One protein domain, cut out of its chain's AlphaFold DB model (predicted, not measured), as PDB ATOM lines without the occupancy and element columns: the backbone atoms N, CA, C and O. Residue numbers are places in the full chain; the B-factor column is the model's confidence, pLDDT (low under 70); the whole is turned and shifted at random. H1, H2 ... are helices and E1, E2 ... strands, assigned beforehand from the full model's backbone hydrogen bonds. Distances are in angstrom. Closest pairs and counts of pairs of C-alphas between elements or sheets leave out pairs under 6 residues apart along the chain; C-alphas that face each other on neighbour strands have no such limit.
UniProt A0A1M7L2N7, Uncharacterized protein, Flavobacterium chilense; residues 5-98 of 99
ATOM      1  N   THR A   5      57.365  23.421 -22.985       92.50
ATOM      2  CA  THR A   5      56.109  23.517 -23.735       92.50
ATOM      3  C   THR A   5      55.308  24.707 -23.224       92.50
ATOM      4  O   THR A   5      54.943  24.771 -22.052       92.50
ATOM      5  N   LEU A   6      55.056  25.668 -24.107       92.56
ATOM      6  CA  LEU A   6      54.170  26.789 -23.854       92.56
ATOM      7  C   LEU A   6      52.726  26.339 -24.057       92.56
ATOM      8  O   LEU A   6      52.357  25.877 -25.137       92.56
ATOM      9  N   HIS A   7      51.919  26.531 -23.022       91.06
ATOM     10  CA  HIS A   7      50.468  26.403 -23.068       91.06
ATOM     11  C   HIS A   7      49.821  27.795 -23.123       91.06
ATOM     12  O   HIS A   7      50.476  28.803 -23.394       91.06
ATOM     13  N   TYR A   8      48.522  27.866 -22.853       88.75
ATOM     14  CA  TYR A   8      47.807  29.129 -22.775       88.75
ATOM     15  C   TYR A   8      48.341  30.052 -21.685       88.75
ATOM     16  O   TYR A   8      48.509  29.649 -20.537       88.75
ATOM     17  N   ILE A   9      48.479  31.323 -22.044       92.31
ATOM     18  CA  ILE A   9      48.597  32.425 -21.095       92.31
ATOM     19  C   ILE A   9      47.411  33.361 -21.273       92.31
ATOM     20  O   ILE A   9      46.814  33.441 -22.352       92.31
ATOM     21  N   ARG A  10      47.025  34.036 -20.194       92.81
ATOM     22  CA  ARG A  10      45.794  34.835 -20.158       92.81
ATOM     23  C   ARG A  10      46.040  36.267 -19.716       92.81
ATOM     24  O   ARG A  10      45.125  37.079 -19.823       92.81
ATOM     25  N   LYS A  11      47.241  36.604 -19.240       96.44
ATOM     26  CA  LYS A  11      47.572  37.940 -18.724       96.44
ATOM     27  C   LYS A  11      48.664  38.619 -19.545       96.44
ATOM     28  O   LYS A  11      49.619  37.985 -19.983       96.44
ATOM     29  N   LYS A  12      48.582  39.949 -19.662       94.69
ATOM     30  CA  LYS A  12      49.650  40.770 -20.265       94.69
ATOM     31  C   LYS A  12      50.989  40.609 -19.542       94.69
ATOM     32  O   LYS A  12      52.017  40.607 -20.203       94.69
ATOM     33  N   ALA A  13      50.971  40.472 -18.215       95.12
ATOM     34  CA  ALA A  13      52.187  40.281 -17.422       95.12
ATOM     35  C   ALA A  13      52.901  38.968 -17.789       95.12
ATOM     36  O   ALA A  13      54.094  38.977 -18.047       95.12
ATOM     37  N   GLU A  14      52.147  37.873 -17.938       95.00
ATOM     38  CA  GLU A  14      52.690  36.576 -18.370       95.00
ATOM     39  C   GLU A  14      53.313  36.670 -19.769       95.00
ATOM     40  O   GLU A  14      54.392  36.135 -19.999       95.00
ATOM     41  N   LEU A  15      52.667  37.392 -20.695       95.25
ATOM     42  CA  LEU A  15      53.217  37.641 -22.031       95.25
ATOM     43  C   LEU A  15      54.519  38.451 -21.962       95.25
ATOM     44  O   LEU A  15      55.464  38.156 -22.686       95.25
ATOM     45  N   GLN A  16      54.574  39.466 -21.099       94.88
ATOM     46  CA  GLN A  16      55.782  40.268 -20.905       94.88
ATOM     47  C   GLN A  16      56.926  39.420 -20.364       94.88
ATOM     48  O   GLN A  16      58.000  39.424 -20.957       94.88
ATOM     49  N   ASP A  17      56.688  38.642 -19.308       94.06
ATOM     50  CA  ASP A  17      57.703  37.768 -18.719       94.06
ATOM     51  C   ASP A  17      58.222  36.733 -19.720       94.06
ATOM     52  O   ASP A  17      59.423  36.467 -19.773       94.06
ATOM     53  N   LEU A  18      57.328  36.192 -20.550       94.50
ATOM     54  CA  LEU A  18      57.644  35.182 -21.554       94.50
ATOM     55  C   LEU A  18      58.570  35.701 -22.665       94.50
ATOM     56  O   LEU A  18      59.379  34.940 -23.187       94.50
ATOM     57  N   PHE A  19      58.466  36.985 -23.008       95.50
ATOM     58  CA  PHE A  19      59.201  37.608 -24.113       95.50
ATOM     59  C   PHE A  19      60.260  38.624 -23.660       95.50
ATOM     60  O   PHE A  19      60.931  39.224 -24.501       95.50
ATOM     61  N   ARG A  20      60.456  38.815 -22.348       93.88
ATOM     62  CA  ARG A  20      61.357  39.844 -21.790       93.88
ATOM     63  C   ARG A  20      62.816  39.710 -22.228       93.88
ATOM     64  O   ARG A  20      63.559  40.682 -22.169       93.88
ATOM     65  N   SER A  21      63.246  38.503 -22.602       92.88
ATOM     66  CA  SER A  21      64.602  38.254 -23.106       92.88
ATOM     67  C   SER A  21      64.765  38.626 -24.579       92.88
ATOM     68  O   SER A  21      65.890  38.824 -25.022       92.88
ATOM     69  N   GLN A  22      63.661  38.717 -25.326       95.19
ATOM     70  CA  GLN A  22      63.643  38.988 -26.767       95.19
ATOM     71  C   GLN A  22      63.300  40.445 -27.077       95.19
ATOM     72  O   GLN A  22      63.819  41.018 -28.032       95.19
ATOM     73  N   TYR A  23      62.427  41.053 -26.273       96.94
ATOM     74  CA  TYR A  23      61.894  42.385 -26.527       96.94
ATOM     75  C   TYR A  23      61.854  43.231 -25.257       96.94
ATOM     76  O   TYR A  23      61.657  42.727 -24.152       96.94
ATOM     77  N   SER A  24      61.970  44.549 -25.426       96.56
ATOM     78  CA  SER A  24      61.768  45.487 -24.322       96.56
ATOM     79  C   SER A  24      60.306  45.498 -23.867       96.56
ATOM     80  O   SER A  24      59.383  45.326 -24.669       96.56
ATOM     81  N   GLU A  25      60.069  45.778 -22.583       94.75
ATOM     82  CA  GLU A  25      58.708  45.868 -22.035       94.75
ATOM     83  C   GLU A  25      57.850  46.892 -22.801       94.75
ATOM     84  O   GLU A  25      56.680  46.643 -23.104       94.75
ATOM     85  N   GLY A  26      58.451  48.027 -23.178       96.06
ATOM     86  CA  GLY A  26      57.792  49.065 -23.968       96.06
ATOM     87  C   GLY A  26      57.321  48.563 -25.335       96.06
ATOM     88  O   GLY A  26      56.208  48.887 -25.753       96.06
ATOM     89  N   TYR A  27      58.122  47.727 -26.003       97.31
ATOM     90  CA  TYR A  27      57.739  47.104 -27.269       97.31
ATOM     91  C   TYR A  27      56.571  46.133 -27.086       97.31
ATOM     92  O   TYR A  27      55.548  46.279 -27.754       97.31
ATOM     93  N   ILE A  28      56.680  45.201 -26.131       96.50
ATOM     94  CA  ILE A  28      55.637  44.196 -25.866       96.50
ATOM     95  C   ILE A  28      54.313  44.892 -25.533       96.50
ATOM     96  O   ILE A  28      53.264  44.538 -26.073       96.50
ATOM     97  N   ARG A  29      54.359  45.934 -24.690       94.94
ATOM     98  CA  ARG A  29      53.192  46.744 -24.316       94.94
ATOM     99  C   ARG A  29      52.574  47.454 -25.520       94.94
ATOM    100  O   ARG A  29      51.350  47.471 -25.656       94.94
ATOM    101  N   LYS A  30      53.398  48.047 -26.386       96.31
ATOM    102  CA  LYS A  30      52.927  48.720 -27.601       96.31
ATOM    103  C   LYS A  30      52.247  47.729 -28.544       96.31
ATOM    104  O   LYS A  30      51.142  48.010 -29.006       96.31
ATOM    105  N   GLU A  31      52.865  46.577 -28.786       97.50
ATOM    106  CA  GLU A  31      52.341  45.585 -29.726       97.50
ATOM    107  C   GLU A  31      51.059  44.929 -29.208       97.50
ATOM    108  O   GLU A  31      50.073  44.864 -29.940       97.50
ATOM    109  N   ILE A  32      50.983  44.549 -27.924       96.56
ATOM    110  CA  ILE A  32      49.736  43.983 -27.391       96.56
ATOM    111  C   ILE A  32      48.589  44.999 -27.421       96.56
ATOM    112  O   ILE A  32      47.454  44.640 -27.721       96.56
ATOM    113  N   ASN A  33      48.861  46.283 -27.166       95.75
ATOM    114  CA  ASN A  33      47.839  47.325 -27.267       95.75
ATOM    115  C   ASN A  33      47.388  47.546 -28.717       95.75
ATOM    116  O   ASN A  33      46.200  47.768 -28.953       95.75
ATOM    117  N   LYS A  34      48.301  47.444 -29.689       97.25
ATOM    118  CA  LYS A  34      47.956  47.474 -31.114       97.25
ATOM    119  C   LYS A  34      47.015  46.320 -31.471       97.25
ATOM    120  O   LYS A  34      45.953  46.567 -32.033       97.25
ATOM    121  N   ILE A  35      47.344  45.098 -31.054       97.62
ATOM    122  CA  ILE A  35      46.504  43.913 -31.275       97.62
ATOM    123  C   ILE A  35      45.122  44.092 -30.634       97.62
ATOM    124  O   ILE A  35      44.112  43.884 -31.295       97.62
ATOM    125  N   LEU A  36      45.047  44.562 -29.385       97.12
ATOM    126  CA  LEU A  36      43.769  44.826 -28.709       97.12
ATOM    127  C   LEU A  36      42.904  45.855 -29.445       97.12
ATOM    128  O   LEU A  36      41.676  45.753 -29.443       97.12
ATOM    129  N   ASN A  37      43.529  46.852 -30.069       96.56
ATOM    130  CA  ASN A  37      42.816  47.832 -30.878       96.56
ATOM    131  C   ASN A  37      42.240  47.226 -32.160       96.56
ATOM    132  O   ASN A  37      41.161  47.642 -32.578       96.56
ATOM    133  N   GLU A  38      42.921  46.240 -32.742       95.88
ATOM    134  CA  GLU A  38      42.485  45.526 -33.942       95.88
ATOM    135  C   GLU A  38      41.386  44.494 -33.643       95.88
ATOM    136  O   GLU A  38      40.427  44.391 -34.409       95.88
ATOM    137  N   THR A  39      41.500  43.754 -32.534       96.50
ATOM    138  CA  THR A  39      40.606  42.630 -32.201       96.50
ATOM    139  C   THR A  39      39.357  43.056 -31.436       96.50
ATOM    140  O   THR A  39      38.279  42.514 -31.664       96.50
ATOM    141  N   ARG A  40      39.449  44.047 -30.540       95.94
ATOM    142  CA  ARG A  40      38.343  44.450 -29.649       95.94
ATOM    143  C   ARG A  40      37.634  45.712 -30.131       95.94
ATOM    144  O   ARG A  40      37.438  46.651 -29.360       95.94
ATOM    145  N   LYS A  41      37.239  45.752 -31.407       93.31
ATOM    146  CA  LYS A  41      36.636  46.948 -32.038       93.31
ATOM    147  C   LYS A  41      35.382  47.463 -31.320       93.31
ATOM    148  O   LYS A  41      35.157  48.665 -31.289       93.31
ATOM    149  N   ASN A  42      34.630  46.568 -30.678       94.38
ATOM    150  CA  ASN A  42      33.394  46.897 -29.959       94.38
ATOM    151  C   ASN A  42      33.628  47.368 -28.510       94.38
ATOM    152  O   ASN A  42      32.678  47.682 -27.801       94.38
ATOM    153  N   SER A  43      34.877  47.392 -28.029       94.06
ATOM    154  CA  SER A  43      35.223  47.859 -26.682       94.06
ATOM    155  C   SER A  43      35.645  49.326 -26.682       94.06
ATOM    156  O   SER A  43      36.310  49.811 -27.603       94.06
ATOM    157  N   THR A  44      35.342  50.033 -25.592       95.94
ATOM    158  CA  THR A  44      35.791  51.420 -25.422       95.94
ATOM    159  C   THR A  44      37.325  51.513 -25.452       95.94
ATOM    160  O   THR A  44      38.015  50.568 -25.045       95.94
ATOM    161  N   PRO A  45      37.904  52.637 -25.917       92.94
ATOM    162  CA  PRO A  45      39.355  52.842 -25.890       92.94
ATOM    163  C   PRO A  45      39.966  52.632 -24.497       92.94
ATOM    164  O   PRO A  45      40.987  51.963 -24.371       92.94
ATOM    165  N   GLY A  46      39.297  53.120 -23.442       92.88
ATOM    166  CA  GLY A  46      39.735  52.921 -22.056       92.88
ATOM    167  C   GLY A  46      39.776  51.445 -21.653       92.88
ATOM    168  O   GLY A  46      40.781  50.986 -21.115       92.88
ATOM    169  N   SER A  47      38.736  50.671 -21.987       93.56
ATOM    170  CA  SER A  47      38.701  49.227 -21.707       93.56
ATOM    171  C   SER A  47      39.862  48.482 -22.377       93.56
ATOM    172  O   SER A  47      40.505  47.635 -21.757       93.56
ATOM    173  N   ARG A  48      40.206  48.847 -23.619       93.81
ATOM    174  CA  ARG A  48      41.354  48.271 -24.341       93.81
ATOM    175  C   ARG A  48      42.689  48.649 -23.700       93.81
ATOM    176  O   ARG A  48      43.529  47.776 -23.476       93.81
ATOM    177  N   LEU A  49      42.866  49.928 -23.367       90.50
ATOM    178  CA  LEU A  49      44.096  50.455 -22.773       90.50
ATOM    179  C   LEU A  49      44.420  49.779 -21.432       90.50
ATOM    180  O   LEU A  49      45.551  49.341 -21.214       90.50
ATOM    181  N   PHE A  50      43.413  49.638 -20.568       92.75
ATOM    182  CA  PHE A  50      43.563  49.085 -19.220       92.75
ATOM    183  C   PHE A  50      43.319  47.572 -19.130       92.75
ATOM    184  O   PHE A  50      43.381  47.004 -18.036       92.75
ATOM    185  N   ALA A  51      43.080  46.890 -20.255       94.38
ATOM    186  CA  ALA A  51      42.913  45.443 -20.274       94.38
ATOM    187  C   ALA A  51      44.145  44.750 -19.673       94.38
ATOM    188  O   ALA A  51      45.262  44.926 -20.158       94.38
ATOM    189  N   LYS A  52      43.939  43.933 -18.638       95.00
ATOM    190  CA  LYS A  52      44.985  43.074 -18.049       95.00
ATOM    191  C   LYS A  52      45.030  41.694 -18.701       95.00
ATOM    192  O   LYS A  52      46.086  41.067 -18.747       95.00
ATOM    193  N   MET A  53      43.878  41.248 -19.199       96.81
ATOM    194  CA  MET A  53      43.683  39.933 -19.797       96.81
ATOM    195  C   MET A  53      43.870  39.981 -21.310       96.81
ATOM    196  O   MET A  53      43.454  40.951 -21.954       96.81
ATOM    197  N   ILE A  54      44.430  38.907 -21.857       95.75
ATOM    198  CA  ILE A  54      44.552  38.650 -23.290       95.75
ATOM    199  C   ILE A  54      43.814  37.359 -23.651       95.75
ATOM    200  O   ILE A  54      43.779  36.402 -22.873       95.75
ATOM    201  N   SER A  55      43.187  37.345 -24.820       96.00
ATOM    202  CA  SER A  55      42.550  36.151 -25.371       96.00
ATOM    203  C   SER A  55      43.585  35.233 -26.024       96.00
ATOM    204  O   SER A  55      44.711  35.641 -26.317       96.00
ATOM    205  N   THR A  56      43.195  33.984 -26.298       95.56
ATOM    206  CA  THR A  56      44.035  33.072 -27.090       95.56
ATOM    207  C   THR A  56      44.319  33.659 -28.471       95.56
ATOM    208  O   THR A  56      45.458  33.637 -28.918       95.56
ATOM    209  N   GLN A  57      43.311  34.242 -29.126       95.62
ATOM    210  CA  GLN A  57      43.478  34.869 -30.436       95.62
ATOM    211  C   GLN A  57      44.531  35.987 -30.395       95.62
ATOM    212  O   GLN A  57      45.393  36.058 -31.260       95.62
ATOM    213  N   GLU A  58      44.506  36.835 -29.366       97.25
ATOM    214  CA  GLU A  58      45.470  37.932 -29.210       97.25
ATOM    215  C   GLU A  58      46.896  37.417 -28.983       97.25
ATOM    216  O   GLU A  58      47.842  37.966 -29.547       97.25
ATOM    217  N   LEU A  59      47.048  36.330 -28.219       96.75
ATOM    218  CA  LEU A  59      48.323  35.627 -28.071       96.75
ATOM    219  C   LEU A  59      48.823  35.072 -29.414       96.75
ATOM    220  O   LEU A  59      49.990  35.260 -29.755       96.75
ATOM    221  N   ILE A  60      47.951  34.419 -30.187       97.62
ATOM    222  CA  ILE A  60      48.298  33.860 -31.499       97.62
ATOM    223  C   ILE A  60      48.733  34.960 -32.468       97.62
ATOM    224  O   ILE A  60      49.760  34.806 -33.126       97.62
ATOM    225  N   ILE A  61      48.025  36.092 -32.509       97.69
ATOM    226  CA  ILE A  61      48.412  37.243 -33.337       97.69
ATOM    227  C   ILE A  61      49.793  37.762 -32.917       97.69
ATOM    228  O   ILE A  61      50.632  38.043 -33.775       97.69
ATOM    229  N   PHE A  62      50.056  37.859 -31.611       97.31
ATOM    230  CA  PHE A  62      51.354  38.302 -31.107       97.31
ATOM    231  C   PHE A  62      52.476  37.355 -31.550       97.31
ATOM    232  O   PHE A  62      53.473  37.812 -32.106       97.31
ATOM    233  N   ILE A  63      52.297  36.042 -31.372       96.75
ATOM    234  CA  ILE A  63      53.274  35.019 -31.782       96.75
ATOM    235  C   ILE A  63      53.453  35.000 -33.305       96.75
ATOM    236  O   ILE A  63      54.566  34.839 -33.798       96.75
ATOM    237  N   TYR A  64      52.383  35.188 -34.075       97.25
ATOM    238  CA  TYR A  64      52.462  35.261 -35.532       97.25
ATOM    239  C   TYR A  64      53.363  36.411 -36.004       97.25
ATOM    240  O   TYR A  64      54.148  36.228 -36.931       97.25
ATOM    241  N   ARG A  65      53.275  37.579 -35.354       96.69
ATOM    242  CA  ARG A  65      54.028  38.788 -35.732       96.69
ATOM    243  C   ARG A  65      55.461  38.815 -35.215       96.69
ATOM    244  O   ARG A  65      56.323  39.379 -35.878       96.69
ATOM    245  N   ASN A  66      55.698  38.235 -34.042       96.06
ATOM    246  CA  ASN A  66      56.967  38.356 -33.315       96.06
ATOM    247  C   ASN A  66      57.746  37.036 -33.246       96.06
ATOM    248  O   ASN A  66      58.876  36.995 -32.777       96.06
ATOM    249  N   GLY A  67      57.160  35.938 -33.714       93.69
ATOM    250  CA  GLY A  67      57.718  34.607 -33.535       93.69
ATOM    251  C   GLY A  67      57.389  34.004 -32.168       93.69
ATOM    252  O   GLY A  67      56.653  34.555 -31.346       93.69
ATOM    253  N   LYS A  68      57.913  32.799 -31.949       93.44
ATOM    254  CA  LYS A  68      57.729  32.057 -30.699       93.44
ATOM    255  C   LYS A  68      58.670  32.584 -29.604       93.44
ATOM    256  O   LYS A  68      59.734  33.113 -29.930       93.44
ATOM    257  N   PRO A  69      58.331  32.377 -28.325       93.50
ATOM    258  CA  PRO A  69      59.216  32.786 -27.255       93.50
ATOM    259  C   PRO A  69      60.474  31.923 -27.175       93.50
ATOM    260  O   PRO A  69      60.442  30.711 -27.433       93.50
ATOM    261  N   ASP A  70      61.583  32.547 -26.795       92.06
ATOM    262  CA  ASP A  70      62.871  31.872 -26.652       92.06
ATOM    263  C   ASP A  70      62.810  30.787 -25.576       92.06
ATOM    264  O   ASP A  70      62.127  30.906 -24.558       92.06
ATOM    265  N   GLY A  71      63.508  29.675 -25.816       92.00
ATOM    266  CA  GLY A  71      63.507  28.530 -24.901       92.00
ATOM    267  C   GLY A  71      62.185  27.751 -24.844       92.00
ATOM    268  O   GLY A  71      62.081  26.808 -24.058       92.00
ATOM    269  N   HIS A  72      61.201  28.093 -25.684       93.88
ATOM    270  CA  HIS A  72      59.898  27.434 -25.709       93.88
ATOM    271  C   HIS A  72      59.586  26.766 -27.057       93.88
ATOM    272  O   HIS A  72      60.047  27.164 -28.138       93.88
ATOM    273  N   ILE A  73      58.762  25.725 -26.983       94.94
ATOM    274  CA  ILE A  73      57.986  25.184 -28.103       94.94
ATOM    275  C   ILE A  73      56.509  25.420 -27.818       94.94
ATOM    276  O   ILE A  73      56.096  25.432 -26.664       94.94
ATOM    277  N   LEU A  74      55.706  25.617 -28.857       95.31
ATOM    278  CA  LEU A  74      54.258  25.719 -28.689       95.31
ATOM    279  C   LEU A  74      53.675  24.330 -28.397       95.31
ATOM    280  O   LEU A  74      54.156  23.343 -28.961       95.31
ATOM    281  N   SER A  75      52.644  24.252 -27.553       95.88
ATOM    282  CA  SER A  75      51.793  23.062 -27.469       95.88
ATOM    283  C   SER A  75      51.163  22.763 -28.833       95.88
ATOM    284  O   SER A  75      51.040  23.658 -29.673       95.88
ATOM    285  N   ASP A  76      50.744  21.521 -29.068       95.94
ATOM    286  CA  ASP A  76      50.138  21.147 -30.353       95.94
ATOM    287  C   ASP A  76      48.869  21.953 -30.645       95.94
ATOM    288  O   ASP A  76      48.670  22.410 -31.764       95.94
ATOM    289  N   GLU A  77      48.093  22.258 -29.611       94.81
ATOM    290  CA  GLU A  77      46.926  23.133 -29.702       94.81
ATOM    291  C   GLU A  77      47.293  24.554 -30.171       94.81
ATOM    292  O   GLU A  77      46.692  25.080 -31.106       94.81
ATOM    293  N   LEU A  78      48.336  25.168 -29.595       96.00
ATOM    294  CA  LEU A  78      48.804  26.487 -30.034       96.00
ATOM    295  C   LEU A  78      49.425  26.454 -31.437       96.00
ATOM    296  O   LEU A  78      49.318  27.442 -32.162       96.00
ATOM    297  N   LYS A  79      50.072  25.347 -31.833       96.62
ATOM    298  CA  LYS A  79      50.568  25.170 -33.208       96.62
ATOM    299  C   LYS A  79      49.409  25.146 -34.200       96.62
ATOM    300  O   LYS A  79      49.491  25.857 -35.198       96.62
ATOM    301  N   SER A  80      48.355  24.378 -33.915       97.19
ATOM    302  CA  SER A  80      47.167  24.291 -34.770       97.19
ATOM    303  C   SER A  80      46.495  25.653 -34.920       97.19
ATOM    304  O   SER A  80      46.335  26.123 -36.041       97.19
ATOM    305  N   LEU A  81      46.239  26.360 -33.815       97.19
ATOM    306  CA  LEU A  81      45.630  27.697 -33.858       97.19
ATOM    307  C   LEU A  81      46.488  28.722 -34.617       97.19
ATOM    308  O   LEU A  81      45.970  29.578 -35.334       97.19
ATOM    309  N   LEU A  82      47.815  28.654 -34.475       97.12
ATOM    310  CA  LEU A  82      48.723  29.515 -35.233       97.12
ATOM    311  C   LEU A  82      48.689  29.194 -36.731       97.12
ATOM    312  O   LEU A  82      48.800  30.107 -37.550       97.12
ATOM    313  N   GLN A  83      48.564  27.919 -37.090       97.38
ATOM    314  CA  GLN A  83      48.467  27.482 -38.477       97.38
ATOM    315  C   GLN A  83      47.136  27.905 -39.110       97.38
ATOM    316  O   GLN A  83      47.152  28.504 -40.182       97.38
ATOM    317  N   GLU A  84      46.018  27.704 -38.414       97.50
ATOM    318  CA  GLU A  84      44.695  28.186 -38.834       97.50
ATOM    319  C   GLU A  84      44.723  29.695 -39.098       97.50
ATOM    320  O   GLU A  84      44.355  30.155 -40.181       97.50
ATOM    321  N   TYR A  85      45.283  30.471 -38.165       97.12
ATOM    322  CA  TYR A  85      45.414  31.915 -38.337       97.12
ATOM    323  C   TYR A  85      46.270  32.290 -39.559       97.12
ATOM    324  O   TYR A  85      45.937  33.221 -40.294       97.12
ATOM    325  N   ARG A  86      47.369  31.569 -39.830       96.50
ATOM    326  CA  ARG A  86      48.202  31.795 -41.029       96.50
ATOM    327  C   ARG A  86      47.412  31.575 -42.313       96.50
ATOM    328  O   ARG A  86      47.526  32.378 -43.238       96.50
ATOM    329  N   GLU A  87      46.629  30.506 -42.368       96.62
ATOM    330  CA  GLU A  87      45.803  30.169 -43.526       96.62
ATOM    331  C   GLU A  87      44.706  31.208 -43.761       96.62
ATOM    332  O   GLU A  87      44.490  31.619 -44.901       96.62
ATOM    333  N   GLU A  88      44.067  31.702 -42.700       94.88
ATOM    334  CA  GLU A  88      43.114  32.812 -42.788       94.88
ATOM    335  C   GLU A  88      43.761  34.071 -43.375       94.88
ATOM    336  O   GLU A  88      43.228  34.653 -44.321       94.88
ATOM    337  N   GLN A  89      44.940  34.466 -42.878       93.56
ATOM    338  CA  GLN A  89      45.649  35.641 -43.396       93.56
ATOM    339  C   GLN A  89      46.039  35.482 -44.873       93.56
ATOM    340  O   GLN A  89      46.006  36.457 -45.627       93.56
ATOM    341  N   LEU A  90      46.394  34.269 -45.308       92.44
ATOM    342  CA  LEU A  90      46.679  33.979 -46.715       92.44
ATOM    343  C   LEU A  90      45.422  34.113 -47.583       92.44
ATOM    344  O   LEU A  90      45.474  34.787 -48.612       92.44
ATOM    345  N   LYS A  91      44.290  33.549 -47.144       92.69
ATOM    346  CA  LYS A  91      43.003  33.663 -47.850       92.69
ATOM    347  C   LYS A  91      42.561  35.119 -47.982       92.69
ATOM    348  O   LYS A  91      42.178  35.544 -49.068       92.69
ATOM    349  N   THR A  92      42.667  35.911 -46.912       89.75
ATOM    350  CA  THR A  92      42.325  37.344 -46.950       89.75
ATOM    351  C   THR A  92      43.194  38.110 -47.948       89.75
ATOM    352  O   THR A  92      42.666  38.906 -48.721       89.75
ATOM    353  N   LYS A  93      44.508  37.849 -47.982       87.19
ATOM    354  CA  LYS A  93      45.421  38.488 -48.945       87.19
ATOM    355  C   LYS A  93      45.114  38.097 -50.391       87.19
ATOM    356  O   LYS A  93      45.169  38.949 -51.269       87.19
ATOM    357  N   GLN A  94      44.785  36.831 -50.644       87.62
ATOM    358  CA  GLN A  94      44.406  36.367 -51.982       87.62
ATOM    359  C   GLN A  94      43.134  37.058 -52.478       87.62
ATOM    360  O   GLN A  94      43.121  37.536 -53.606       87.62
ATOM    361  N   LEU A  95      42.115  37.182 -51.621       86.94
ATOM    362  CA  LEU A  95      40.877  37.893 -51.951       86.94
ATOM    363  C   LEU A  95      41.125  39.373 -52.281       86.94
ATOM    364  O   LEU A  95      40.542  39.902 -53.219       86.94
ATOM    365  N   GLN A  96      41.999  40.040 -51.521       81.31
ATOM    366  CA  GLN A  96      42.335  41.452 -51.739       81.31
ATOM    367  C   GLN A  96      43.088  41.698 -53.048       81.31
ATOM    368  O   GLN A  96      42.939  42.763 -53.626       81.31
ATOM    369  N   ASN A  97      43.871  40.724 -53.519       76.62
ATOM    370  CA  ASN A  97      44.612  40.825 -54.779       76.62
ATOM    371  C   ASN A  97      43.764  40.462 -56.015       76.62
ATOM    372  O   ASN A  97      44.269  40.535 -57.133       76.62
ATOM    373  N   GLN A  98      42.522  40.007 -55.821       68.25
ATOM    374  CA  GLN A  98      41.574  39.653 -56.886       68.25
ATOM    375  C   GLN A  98      40.531  40.752 -57.160       68.25
ATOM    376  O   GLN A  98      39.711  40.586 -58.064       68.25
TER     377      GLN A  98
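Overview. This is residues 5 to 98 of the 99 residues of an uncharacterized protein of Flavobacterium chilense (UniProt A0A1M7L2N7). A small body of crossed helices, H1 to H4, has H4 near its middle, and one long helix, H5, packs on H4 with residues 78 to 86, while residues 87 to 98, of which 87 to 96 belong to H5, stick out as an arm. H2 packs on H1, H3 and H4, and the first printed residues pair with the short strand E1 at the body's edge. The printed part has 94 residues, with five named helices and one named strand in the order H1, H2, H3, H4, E1, H5; the class is mostly helix. It is compact, with a radius of gyration of the C-alphas of 13.9 A and spans of 40 by 34 by 21 A.

Arrangement. Residues 5 to 6 pair, parallel, with residues 73 to 74 of E1, residues 72 to 74, which pairs with no named strand. H1, residues 12 to 19, touches the hub H2, residues 25 to 39, at a steep tilt of 56 degrees, opposite ways; the closest C-alphas, of Gln 16 and Ile 28, are 6.3 A apart. With residues 33 to 37 alone, H2 touches H3, residues 45 to 49, closest at the C-alphas of Leu 36 and Arg 48, 6.1 A apart. H2 also touches H4, residues 56 to 66, at a steep tilt of 55 degrees, opposite ways, closest at the C-alphas of Ile 35 and Glu 58, 6.4 A apart. H5, residues 76 to 96, touches H4 with residues 78 to 86 alone, only just about perpendicular at 72 degrees; the closest C-alphas, of Ile 60 and Leu 82, are 5.7 A apart. In the five helices every O i to N i+4 pair is within hydrogen-bond range.

Along the chain. H1 begins at C-alpha 12, (49.650, 40.770, -20.265). H2 is 21.0 A long, H4 15.3 A and H5 30.5 A. H5 ends at C-alpha 96, (42.335, 41.452, -51.739).

Size, cuts and confidence. The C-alphas of Asp 17 and Gln 98, the two farthest apart, are 41.5 A apart. The printed part has no cut and no long link. Residue 98 alone has a pLDDT under 70.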